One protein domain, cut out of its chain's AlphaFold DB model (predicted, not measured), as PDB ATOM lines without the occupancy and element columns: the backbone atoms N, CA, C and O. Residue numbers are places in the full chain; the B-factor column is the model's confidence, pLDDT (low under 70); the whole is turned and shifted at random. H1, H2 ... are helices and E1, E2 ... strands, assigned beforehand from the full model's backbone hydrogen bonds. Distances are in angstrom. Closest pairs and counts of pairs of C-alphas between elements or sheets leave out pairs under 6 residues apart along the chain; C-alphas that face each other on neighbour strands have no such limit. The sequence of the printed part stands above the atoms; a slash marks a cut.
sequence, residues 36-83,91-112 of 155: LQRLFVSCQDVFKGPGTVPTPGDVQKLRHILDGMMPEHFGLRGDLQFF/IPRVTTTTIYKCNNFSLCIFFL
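What this domain is: This is residues 36 to 83 and 91 to 112 of the 155 residues of the protein "Cysteine dioxygenase" of Davidia involucrata (UniProt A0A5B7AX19). A two-stranded hairpin, E1 and E2, and a helical hairpin, H1 and H2, make a loose, elongated pair, with H1 the helix near strand E2. The four-residue helix H3 follows beyond the end of H2, and residues 75 to 81 after it stick out. The printed part has 70 residues with three named helices and two named strands, in the order H1, H2, H3, E1, E2; the sheet, in the order E1 - E2, is antiparallel, and the class is mixed, helices and strands. The whole is loose, with a radius of gyration of the C-alphas of 14.1 A, and spans 39 by 25 by 17 A.

How they stand to each other: Look first at the sheet, E1 of residues 95 to 101 and E2 of residues 106 to 111, a hairpin of antiparallel neighbours whose directions stand at 163 degrees. Across it you find N 97 and O 109 within hydrogen-bond range at 2.9 A, and N 111 and O 95 at 2.8 A. The C-alphas of Lys 101 and Ser 106 face each other at 4.3 A. Next comes H1, residues 36 to 46, near E2 with 5 pairs of C-alphas within 10 A; H1 and E1 are only just apart, their closest C-alphas 8.5 A from each other. H1 touches H2, residues 56 to 67, and the closest C-alphas are those of Val 46 and Asp 58, 6.2 A apart. These two form a helical hairpin, with a shallow tilt of 14 degrees, opposite ways. H2 is apart from both strands. H3, residues 71 to 74, is close to H1 but not clearly touching it; the closest C-alphas are those of Leu 36 and His 73, 6.3 A apart. H3 is apart from H2 and from E2. In H1 and H2 every O i to N i+4 pair is within hydrogen-bond range, while H3 is too short for such a pair and has its 1 O i to N i+3 pair within range.

Where its parts are: Find C-alpha 95 at (93.486, 96.864, 118.414); from there E1 runs 16.7 A to C-alpha 101. E2 runs 16.1 A and ends at C-alpha 111, at (90.833, 93.249, 116.011). Find C-alpha 36 at (101.487, 80.225, 109.821), where H1 begins its 15.1 A to C-alpha 46. H2 covers 16.2 A from C-alpha 56 to C-alpha 67, and H3 covers 5.5 A from C-alpha 71 to C-alpha 74.

The domain as a whole: The two C-alphas farthest apart are those of Gly 57 and Ile 91, at 42.0 A. Residues 84 to 90 are not printed, and C-alphas 83 and 91 stand 16.7 A apart across the cut, which falls in the link from H3 to E1. Of the links that are printed whole, H2 to H3 and E1 to E2 are tight, and H1 to H2 is short. The mean pLDDT of the printed part is 90.8; look for values under 70 at residues 78 to 83 and 91 to 92.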
ATOM      1  N   LEU A  36     100.783  78.980 109.515       94.19
ATOM      2  CA  LEU A  36     101.487  80.225 109.821       94.19
ATOM      3  C   LEU A  36     102.967  80.182 109.412       94.19
ATOM      4  O   LEU A  36     103.463  81.141 108.828       94.19
ATOM      5  N   GLN A  37     103.658  79.060 109.638       95.31
ATOM      6  CA  GLN A  37     105.047  78.905 109.195       95.31
ATOM      7  C   GLN A  37     105.159  78.939 107.665       95.31
ATOM      8  O   GLN A  37     106.077  79.558 107.132       95.31
ATOM      9  N   ARG A  38     104.228  78.292 106.948       96.19
ATOM     10  CA  ARG A  38     104.196  78.314 105.475       96.19
ATOM     11  C   ARG A  38     103.957  79.721 104.934       96.19
ATOM     12  O   ARG A  38     104.622  80.102 103.972       96.19
ATOM     13  N   LEU A  39     103.053  80.479 105.560       97.44
ATOM     14  CA  LEU A  39     102.836  81.887 105.231       97.44
ATOM     15  C   LEU A  39     104.119  82.688 105.452       97.44
ATOM     16  O   LEU A  39     104.584  83.339 104.526       97.44
ATOM     17  N   PHE A  40     104.720  82.586 106.640       97.19
ATOM     18  CA  PHE A  40     105.932  83.322 106.992       97.19
ATOM     19  C   PHE A  40     107.070  83.090 105.991       97.19
ATOM     20  O   PHE A  40     107.600  84.052 105.444       97.19
ATOM     21  N   VAL A  41     107.397  81.825 105.703       97.31
ATOM     22  CA  VAL A  41     108.459  81.478 104.743       97.31
ATOM     23  C   VAL A  41     108.127  82.012 103.350       97.31
ATOM     24  O   VAL A  41     108.974  82.617 102.704       97.31
ATOM     25  N   SER A  42     106.873  81.875 102.909       97.56
ATOM     26  CA  SER A  42     106.464  82.394 101.600       97.56
ATOM     27  C   SER A  42     106.571  83.918 101.529       97.56
ATOM     28  O   SER A  42     106.998  84.442 100.511       97.56
ATOM     29  N   CYS A  43     106.258  84.641 102.604       97.38
ATOM     30  CA  CYS A  43     106.439  86.091 102.651       97.38
ATOM     31  C   CYS A  43     107.915  86.502 102.515       97.38
ATOM     32  O   CYS A  43     108.197  87.496 101.851       97.38
ATOM     33  N   GLN A  44     108.860  85.742 103.080       96.75
ATOM     34  CA  GLN A  44     110.297  86.009 102.901       96.75
ATOM     35  C   GLN A  44     110.737  85.848 101.435       96.75
ATOM     36  O   GLN A  44     111.566  86.613 100.928       96.75
ATOM     37  N   ASP A  45     110.157  84.872 100.737       96.06
ATOM     38  CA  ASP A  45     110.438  84.628  99.324       96.06
ATOM     39  C   ASP A  45     109.816  85.693  98.418       96.06
ATOM     40  O   ASP A  45     110.431  86.067  97.423       96.06
ATOM     41  N   VAL A  46     108.631  86.192  98.764       96.69
ATOM     42  CA  VAL A  46     107.832  87.065  97.895       96.69
ATOM     43  C   VAL A  46     108.135  88.550  98.101       96.69
ATOM     44  O   VAL A  46     108.289  89.289  97.132       96.69
ATOM     45  N   PHE A  47     108.245  89.013  99.348       96.31
ATOM     46  CA  PHE A  47     108.427  90.435  99.632       96.31
ATOM     47  C   PHE A  47     109.910  90.814  99.658       96.31
ATOM     48  O   PHE A  47     110.680  90.352 100.506       96.31
ATOM     49  N   LYS A  48     110.307  91.698  98.736       93.31
ATOM     50  CA  LYS A  48     111.696  92.172  98.582       93.31
ATOM     51  C   LYS A  48     111.932  93.611  99.037       93.31
ATOM     52  O   LYS A  48     113.063  94.074  98.970       93.31
ATOM     53  N   GLY A  49     110.901  94.279  99.549       89.56
ATOM     54  CA  GLY A  49     110.990  95.651 100.038       89.56
ATOM     55  C   GLY A  49     109.875  96.549  99.504       89.56
ATOM     56  O   GLY A  49     109.071  96.114  98.673       89.56
ATOM     57  N   PRO A  50     109.827  97.807  99.974       89.19
ATOM     58  CA  PRO A  50     108.918  98.824  99.454       89.19
ATOM     59  C   PRO A  50     109.064  99.004  97.938       89.19
ATOM     60  O   PRO A  50     110.155  98.872  97.387       89.19
ATOM     61  N   GLY A  51     107.958  99.293  97.257       90.94
ATOM     62  CA  GLY A  51     107.905  99.503  95.808       90.94
ATOM     63  C   GLY A  51     107.979  98.226  94.969       90.94
ATOM     64  O   GLY A  51     107.779  98.288  93.760       90.94
ATOM     65  N   THR A  52     108.227  97.061  95.578       91.56
ATOM     66  CA  THR A  52     108.234  95.789  94.846       91.56
ATOM     67  C   THR A  52     106.835  95.189  94.806       91.56
ATOM     68  O   THR A  52     106.254  94.894  95.850       91.56
ATOM     69  N   VAL A  53     106.329  94.939  93.599       96.00
ATOM     70  CA  VAL A  53     105.086  94.194  93.384       96.00
ATOM     71  C   VAL A  53     105.419  92.710  93.168       96.00
ATOM     72  O   VAL A  53     106.221  92.396  92.287       96.00
ATOM     73  N   PRO A  54     104.839  91.783  93.954       97.00
ATOM     74  CA  PRO A  54     104.980  90.343  93.743       97.00
ATOM     75  C   PRO A  54     104.587  89.886  92.335       97.00
ATOM     76  O   PRO A  54     103.663  90.430  91.730       97.00
ATOM     77  N   THR A  55     105.227  88.824  91.834       98.00
ATOM     78  CA  THR A  55     104.839  88.231  90.546       98.00
ATOM     79  C   THR A  55     103.426  87.631  90.616       98.00
ATOM     80  O   THR A  55     102.988  87.225  91.695       98.00
ATOM     81  N   PRO A  56     102.702  87.474  89.490       98.19
ATOM     82  CA  PRO A  56     101.384  86.837  89.502       98.19
ATOM     83  C   PRO A  56     101.383  85.437  90.137       98.19
ATOM     84  O   PRO A  56     100.452  85.087  90.860       98.19
ATOM     85  N   GLY A  57     102.443  84.648  89.922       98.38
ATOM     86  CA  GLY A  57     102.597  83.332  90.547       98.38
ATOM     87  C   GLY A  57     102.742  83.414  92.069       98.38
ATOM     88  O   GLY A  57     102.107  82.649  92.797       98.38
ATOM     89  N   ASP A  58     103.507  84.389  92.558       97.81
ATOM     90  CA  ASP A  58     103.674  84.644  93.989       97.81
ATOM     91  C   ASP A  58     102.385  85.144  94.647       97.81
ATOM     92  O   ASP A  58     102.036  84.697  95.743       97.81
ATOM     93  N   VAL A  59     101.635  86.013  93.959       98.19
ATOM     94  CA  VAL A  59     100.306  86.463  94.399       98.19
ATOM     95  C   VAL A  59      99.379  85.262  94.574       98.19
ATOM     96  O   VAL A  59      98.746  85.127  95.623       98.19
ATOM     97  N   GLN A  60      99.330  84.354  93.594       98.19
ATOM     98  CA  GLN A  60      98.494  83.151  93.676       98.19
ATOM     99  C   GLN A  60      98.942  82.207  94.797       98.19
ATOM    100  O   GLN A  60      98.105  81.687  95.539       98.19
ATOM    101  N   LYS A  61     100.255  82.030  94.981       97.88
ATOM    102  CA  LYS A  61     100.821  81.234  96.080       97.88
ATOM    103  C   LYS A  61     100.392  81.784  97.444       97.88
ATOM    104  O   LYS A  61      99.896  81.021  98.274       97.88
ATOM    105  N   LEU A  62     100.559  83.087  97.681       98.06
ATOM    106  CA  LEU A  62     100.171  83.717  98.947       98.06
ATOM    107  C   LEU A  62      98.658  83.683  99.162       98.06
ATOM    108  O   LEU A  62      98.220  83.353 100.264       98.06
ATOM    109  N   ARG A  63      97.865  83.947  98.117       98.19
ATOM    110  CA  ARG A  63      96.403  83.842  98.167       98.19
ATOM    111  C   ARG A  63      95.960  82.449  98.600       98.19
ATOM    112  O   ARG A  63      95.215  82.333  99.563       98.19
ATOM    113  N   HIS A  64      96.480  81.398  97.965       97.81
ATOM    114  CA  HIS A  64      96.117  80.023  98.302       97.81
ATOM    115  C   HIS A  64      96.466  79.655  99.753       97.81
ATOM    116  O   HIS A  64      95.699  78.972 100.432       97.81
ATOM    117  N   ILE A  65      97.615  80.127 100.256       97.62
ATOM    118  CA  ILE A  65      97.991  79.927 101.661       97.62
ATOM    119  C   ILE A  65      97.007  80.649 102.582       97.62
ATOM    120  O   ILE A  65      96.532  80.037 103.539       97.62
ATOM    121  N   LEU A  66      96.709  81.921 102.296       97.75
ATOM    122  CA  LEU A  66      95.795  82.737 103.090       97.75
ATOM    123  C   LEU A  66      94.385  82.146 103.094       97.75
ATOM    124  O   LEU A  66      93.816  82.015 104.172       97.75
ATOM    125  N   ASP A  67      93.849  81.718 101.952       96.94
ATOM    126  CA  ASP A  67      92.495  81.158 101.830       96.94
ATOM    127  C   ASP A  67      92.254  79.995 102.809       96.94
ATOM    128  O   ASP A  67      91.187  79.918 103.419       96.94
ATOM    129  N   GLY A  68      93.270  79.155 103.045       95.38
ATOM    130  CA  GLY A  68      93.218  78.039 103.995       95.38
ATOM    131  C   GLY A  68      93.500  78.391 105.463       95.38
ATOM    132  O   GLY A  68      93.512  77.495 106.311       95.38
ATOM    133  N   MET A  69      93.779  79.655 105.797       94.94
ATOM    134  CA  MET A  69      94.021  80.065 107.182       94.94
ATOM    135  C   MET A  69      92.720  80.248 107.963       94.94
ATOM    136  O   MET A  69      91.696  80.682 107.442       94.94
ATOM    137  N   MET A  70      92.810  79.968 109.257       93.38
ATOM    138  CA  MET A  70      91.711  80.015 110.223       93.38
ATOM    139  C   MET A  70      92.210  80.707 111.497       93.38
ATOM    140  O   MET A  70      93.429  80.692 111.721       93.38
ATOM    141  N   PRO A  71      91.326  81.284 112.330       91.88
ATOM    142  CA  PRO A  71      91.708  81.953 113.576       91.88
ATOM    143  C   PRO A  71      92.648  81.120 114.471       91.88
ATOM    144  O   PRO A  71      93.627  81.636 115.012       91.88
ATOM    145  N   GLU A  72      92.444  79.805 114.541       90.94
ATOM    146  CA  GLU A  72      93.194  78.879 115.397       90.94
ATOM    147  C   GLU A  72      94.667  78.775 114.993       90.94
ATOM    148  O   GLU A  72      95.534  78.548 115.838       90.94
ATOM    149  N   HIS A  73      94.979  78.992 113.711       92.12
ATOM    150  CA  HIS A  73      96.359  79.030 113.222       92.12
ATOM    151  C   HIS A  73      97.156  80.214 113.788       92.12
ATOM    152  O   HIS A  73      98.385  80.196 113.736       92.12
ATOM    153  N   PHE A  74      96.462  81.211 114.339       90.00
ATOM    154  CA  PHE A  74      97.020  82.370 115.027       90.00
ATOM    155  C   PHE A  74      96.817  82.306 116.550       90.00
ATOM    156  O   PHE A  74      97.050  83.291 117.244       90.00
ATOM    157  N   GLY A  75      96.369  81.164 117.081       88.06
ATOM    158  CA  GLY A  75      96.058  81.006 118.502       88.06
ATOM    159  C   GLY A  75      94.759  81.691 118.936       88.06
ATOM    160  O   GLY A  75      94.505  81.789 120.135       88.06
ATOM    161  N   LEU A  76      93.930  82.147 117.992       86.19
ATOM    162  CA  LEU A  76      92.638  82.752 118.292       86.19
ATOM    163  C   LEU A  76      91.597  81.647 118.444       86.19
ATOM    164  O   LEU A  76      91.168  81.047 117.461       86.19
ATOM    165  N   ARG A  77      91.228  81.355 119.688       80.31
ATOM    166  CA  ARG A  77      90.186  80.385 120.033       80.31
ATOM    167  C   ARG A  77      88.874  81.105 120.340       80.31
ATOM    168  O   ARG A  77      88.882  82.249 120.789       80.31
ATOM    169  N   GLY A  78      87.748  80.441 120.085       67.12
ATOM    170  CA  GLY A  78      86.409  81.027 120.242       67.12
ATOM    171  C   GLY A  78      86.022  81.398 121.681       67.12
ATOM    172  O   GLY A  78      85.062  82.131 121.875       67.12
ATOM    173  N   ASP A  79      86.772  80.933 122.681       65.50
ATOM    174  CA  ASP A  79      86.594  81.246 124.103       65.50
ATOM    175  C   ASP A  79      87.266  82.560 124.535       65.50
ATOM    176  O   ASP A  79      87.077  83.009 125.669       65.50
ATOM    177  N   LEU A  80      88.040  83.201 123.652       67.94
ATOM    178  CA  LEU A  80      88.653  84.487 123.957       67.94
ATOM    179  C   LEU A  80      87.567  85.523 124.263       67.94
ATOM    180  O   LEU A  80      86.664  85.750 123.460       67.94
ATOM    181  N   GLN A  81      87.704  86.212 125.405       60.00
ATOM    182  CA  GLN A  81      86.774  87.265 125.848       60.00
ATOM    183  C   GLN A  81      86.551  88.350 124.786       60.00
ATOM    184  O   GLN A  81      85.506  88.981 124.772       60.00
ATOM    185  N   PHE A  82      87.497  88.516 123.859       61.72
ATOM    186  CA  PHE A  82      87.359  89.381 122.692       61.72
ATOM    187  C   PHE A  82      86.119  89.064 121.826       61.72
ATOM    188  O   PHE A  82      85.481  89.983 121.321       61.72
ATOM    189  N   PHE A  83      85.756  87.787 121.667       63.34
ATOM    190  CA  PHE A  83      84.561  87.373 120.920       63.34
ATOM    191  C   PHE A  83      83.277  87.457 121.755       63.34
ATOM    192  O   PHE A  83      82.179  87.477 121.201       63.34
ATOM    193  N   ILE A  91      84.384 103.825 123.738       62.09
ATOM    194  CA  ILE A  91      84.494 103.974 122.280       62.09
ATOM    195  C   ILE A  91      85.116 102.686 121.712       62.09
ATOM    196  O   ILE A  91      86.179 102.287 122.197       62.09
ATOM    197  N   PRO A  92      84.512 102.041 120.695       67.75
ATOM    198  CA  PRO A  92      85.105 100.891 120.018       67.75
ATOM    199  C   PRO A  92      86.505 101.231 119.497       67.75
ATOM    200  O   PRO A  92      86.661 102.053 118.595       67.75
ATOM    201  N   ARG A  93      87.546 100.623 120.075       75.75
ATOM    202  CA  ARG A  93      88.932 100.823 119.633       75.75
ATOM    203  C   ARG A  93      89.395  99.622 118.831       75.75
ATOM    204  O   ARG A  93      89.318  98.491 119.305       75.75
ATOM    205  N   VAL A  94      89.913  99.891 117.637       85.38
ATOM    206  CA  VAL A  94      90.645  98.898 116.852       85.38
ATOM    207  C   VAL A  94      91.948  98.593 117.582       85.38
ATOM    208  O   VAL A  94      92.712  99.507 117.894       85.38
ATOM    209  N   THR A  95      92.204  97.319 117.865       88.00
ATOM    210  CA  THR A  95      93.486  96.864 118.414       88.00
ATOM    211  C   THR A  95      94.231  96.032 117.381       88.00
ATOM    212  O   THR A  95      93.642  95.479 116.451       88.00
ATOM    213  N   THR A  96      95.557  95.983 117.496       90.50
ATOM    214  CA  THR A  96      96.410  95.316 116.509       90.50
ATOM    215  C   THR A  96      97.497  94.511 117.192       90.50
ATOM    216  O   THR A  96      98.161  95.028 118.090       90.50
ATOM    217  N   THR A  97      97.750  93.302 116.702       91.31
ATOM    218  CA  THR A  97      98.889  92.484 117.128       91.31
ATOM    219  C   THR A  97      99.823  92.274 115.949       91.31
ATOM    220  O   THR A  97      99.416  91.770 114.904       91.31
ATOM    221  N   THR A  98     101.091  92.641 116.120       95.25
ATOM    222  CA  THR A  98     102.138  92.347 115.134       95.25
ATOM    223  C   THR A  98     102.681  90.948 115.396       95.25
ATOM    224  O   THR A  98     103.203  90.682 116.474       95.25
ATOM    225  N   ILE A  99     102.567  90.059 114.413       95.12
ATOM    226  CA  ILE A  99     103.154  88.712 114.461       95.12
ATOM    227  C   ILE A  99     104.630  88.780 114.083       95.12
ATOM    228  O   ILE A  99     105.471  88.126 114.691       95.12
ATOM    229  N   TYR A 100     104.941  89.565 113.052       96.88
ATOM    230  CA  TYR A 100     106.296  89.726 112.551       96.88
ATOM    231  C   TYR A 100     106.448  91.063 111.832       96.88
ATOM    232  O   TYR A 100     105.516  91.533 111.179       96.88
ATOM    233  N   LYS A 101     107.638  91.656 111.919       96.75
ATOM    234  CA  LYS A 101     107.993  92.867 111.184       96.75
ATOM    235  C   LYS A 101     109.472  92.841 110.816       96.75
ATOM    236  O   LYS A 101     110.318  92.596 111.671       96.75
ATOM    237  N   CYS A 102     109.766  93.141 109.559       96.00
ATOM    238  CA  CYS A 102     111.102  93.459 109.072       96.00
ATOM    239  C   CYS A 102     111.027  94.609 108.056       96.00
ATOM    240  O   CYS A 102     109.966  95.200 107.858       96.00
ATOM    241  N   ASN A 103     112.150  94.922 107.405       95.75
ATOM    242  CA  ASN A 103     112.211  95.976 106.389       95.75
ATOM    243  C   ASN A 103     111.411  95.636 105.121       95.75
ATOM    244  O   ASN A 103     111.002  96.540 104.398       95.75
ATOM    245  N   ASN A 104     111.184  94.346 104.854       95.81
ATOM    246  CA  ASN A 104     110.551  93.901 103.615       95.81
ATOM    247  C   ASN A 104     109.040  93.722 103.748       95.81
ATOM    248  O   ASN A 104     108.312  93.999 102.800       95.81
ATOM    249  N   PHE A 105     108.569  93.226 104.894       97.31
ATOM    250  CA  PHE A 105     107.148  92.997 105.134       97.31
ATOM    251  C   PHE A 105     106.798  93.030 106.623       97.31
ATOM    252  O   PHE A 105     107.641  92.838 107.506       97.31
ATOM    253  N   SER A 106     105.510  93.214 106.890       96.94
ATOM    254  CA  SER A 106     104.902  93.061 108.208       96.94
ATOM    255  C   SER A 106     103.720  92.105 108.130       96.94
ATOM    256  O   SER A 106     102.941  92.158 107.181       96.94
ATOM    257  N   LEU A 107     103.566  91.267 109.150       96.75
ATOM    258  CA  LEU A 107     102.407  90.409 109.344       96.75
ATOM    259  C   LEU A 107     101.686  90.851 110.618       96.75
ATOM    260  O   LEU A 107     102.243  90.755 111.713       96.75
ATOM    261  N   CYS A 108     100.453  91.327 110.468       96.19
ATOM    262  CA  CYS A 108      99.665  91.913 111.549       96.19
ATOM    263  C   CYS A 108      98.242  91.343 111.553       96.19
ATOM    264  O   CYS A 108      97.694  91.032 110.497       96.19
ATOM    265  N   ILE A 109      97.641  91.251 112.739       95.12
ATOM    266  CA  ILE A 109      96.217  90.960 112.932       95.12
ATOM    267  C   ILE A 109      95.545  92.214 113.477       95.12
ATOM    268  O   ILE A 109      96.036  92.806 114.439       95.12
ATOM    269  N   PHE A 110      94.413  92.580 112.883       93.69
ATOM    270  CA  PHE A 110      93.545  93.646 113.363       93.69
ATOM    271  C   PHE A 110      92.317  93.047 114.044       93.69
ATOM    272  O   PHE A 110      91.696  92.114 113.536       93.69
ATOM    273  N   PHE A 111      91.966  93.619 115.185       90.19
ATOM    274  CA  PHE A 111      90.833  93.249 116.011       90.19
ATOM    275  C   PHE A 111      89.876  94.434 116.049       90.19
ATOM    276  O   PHE A 111      90.180  95.483 116.624       90.19
ATOM    277  N   LEU A 112      88.736  94.278 115.383       90.44
ATOM    278  CA  LEU A 112      87.726  95.320 115.261       90.44
ATOM    279  C   LEU A 112      86.486  94.881 116.044       90.44
ATOM    280  O   LEU A 112      85.858  93.890 115.663       90.44
TER     281      LEU A 112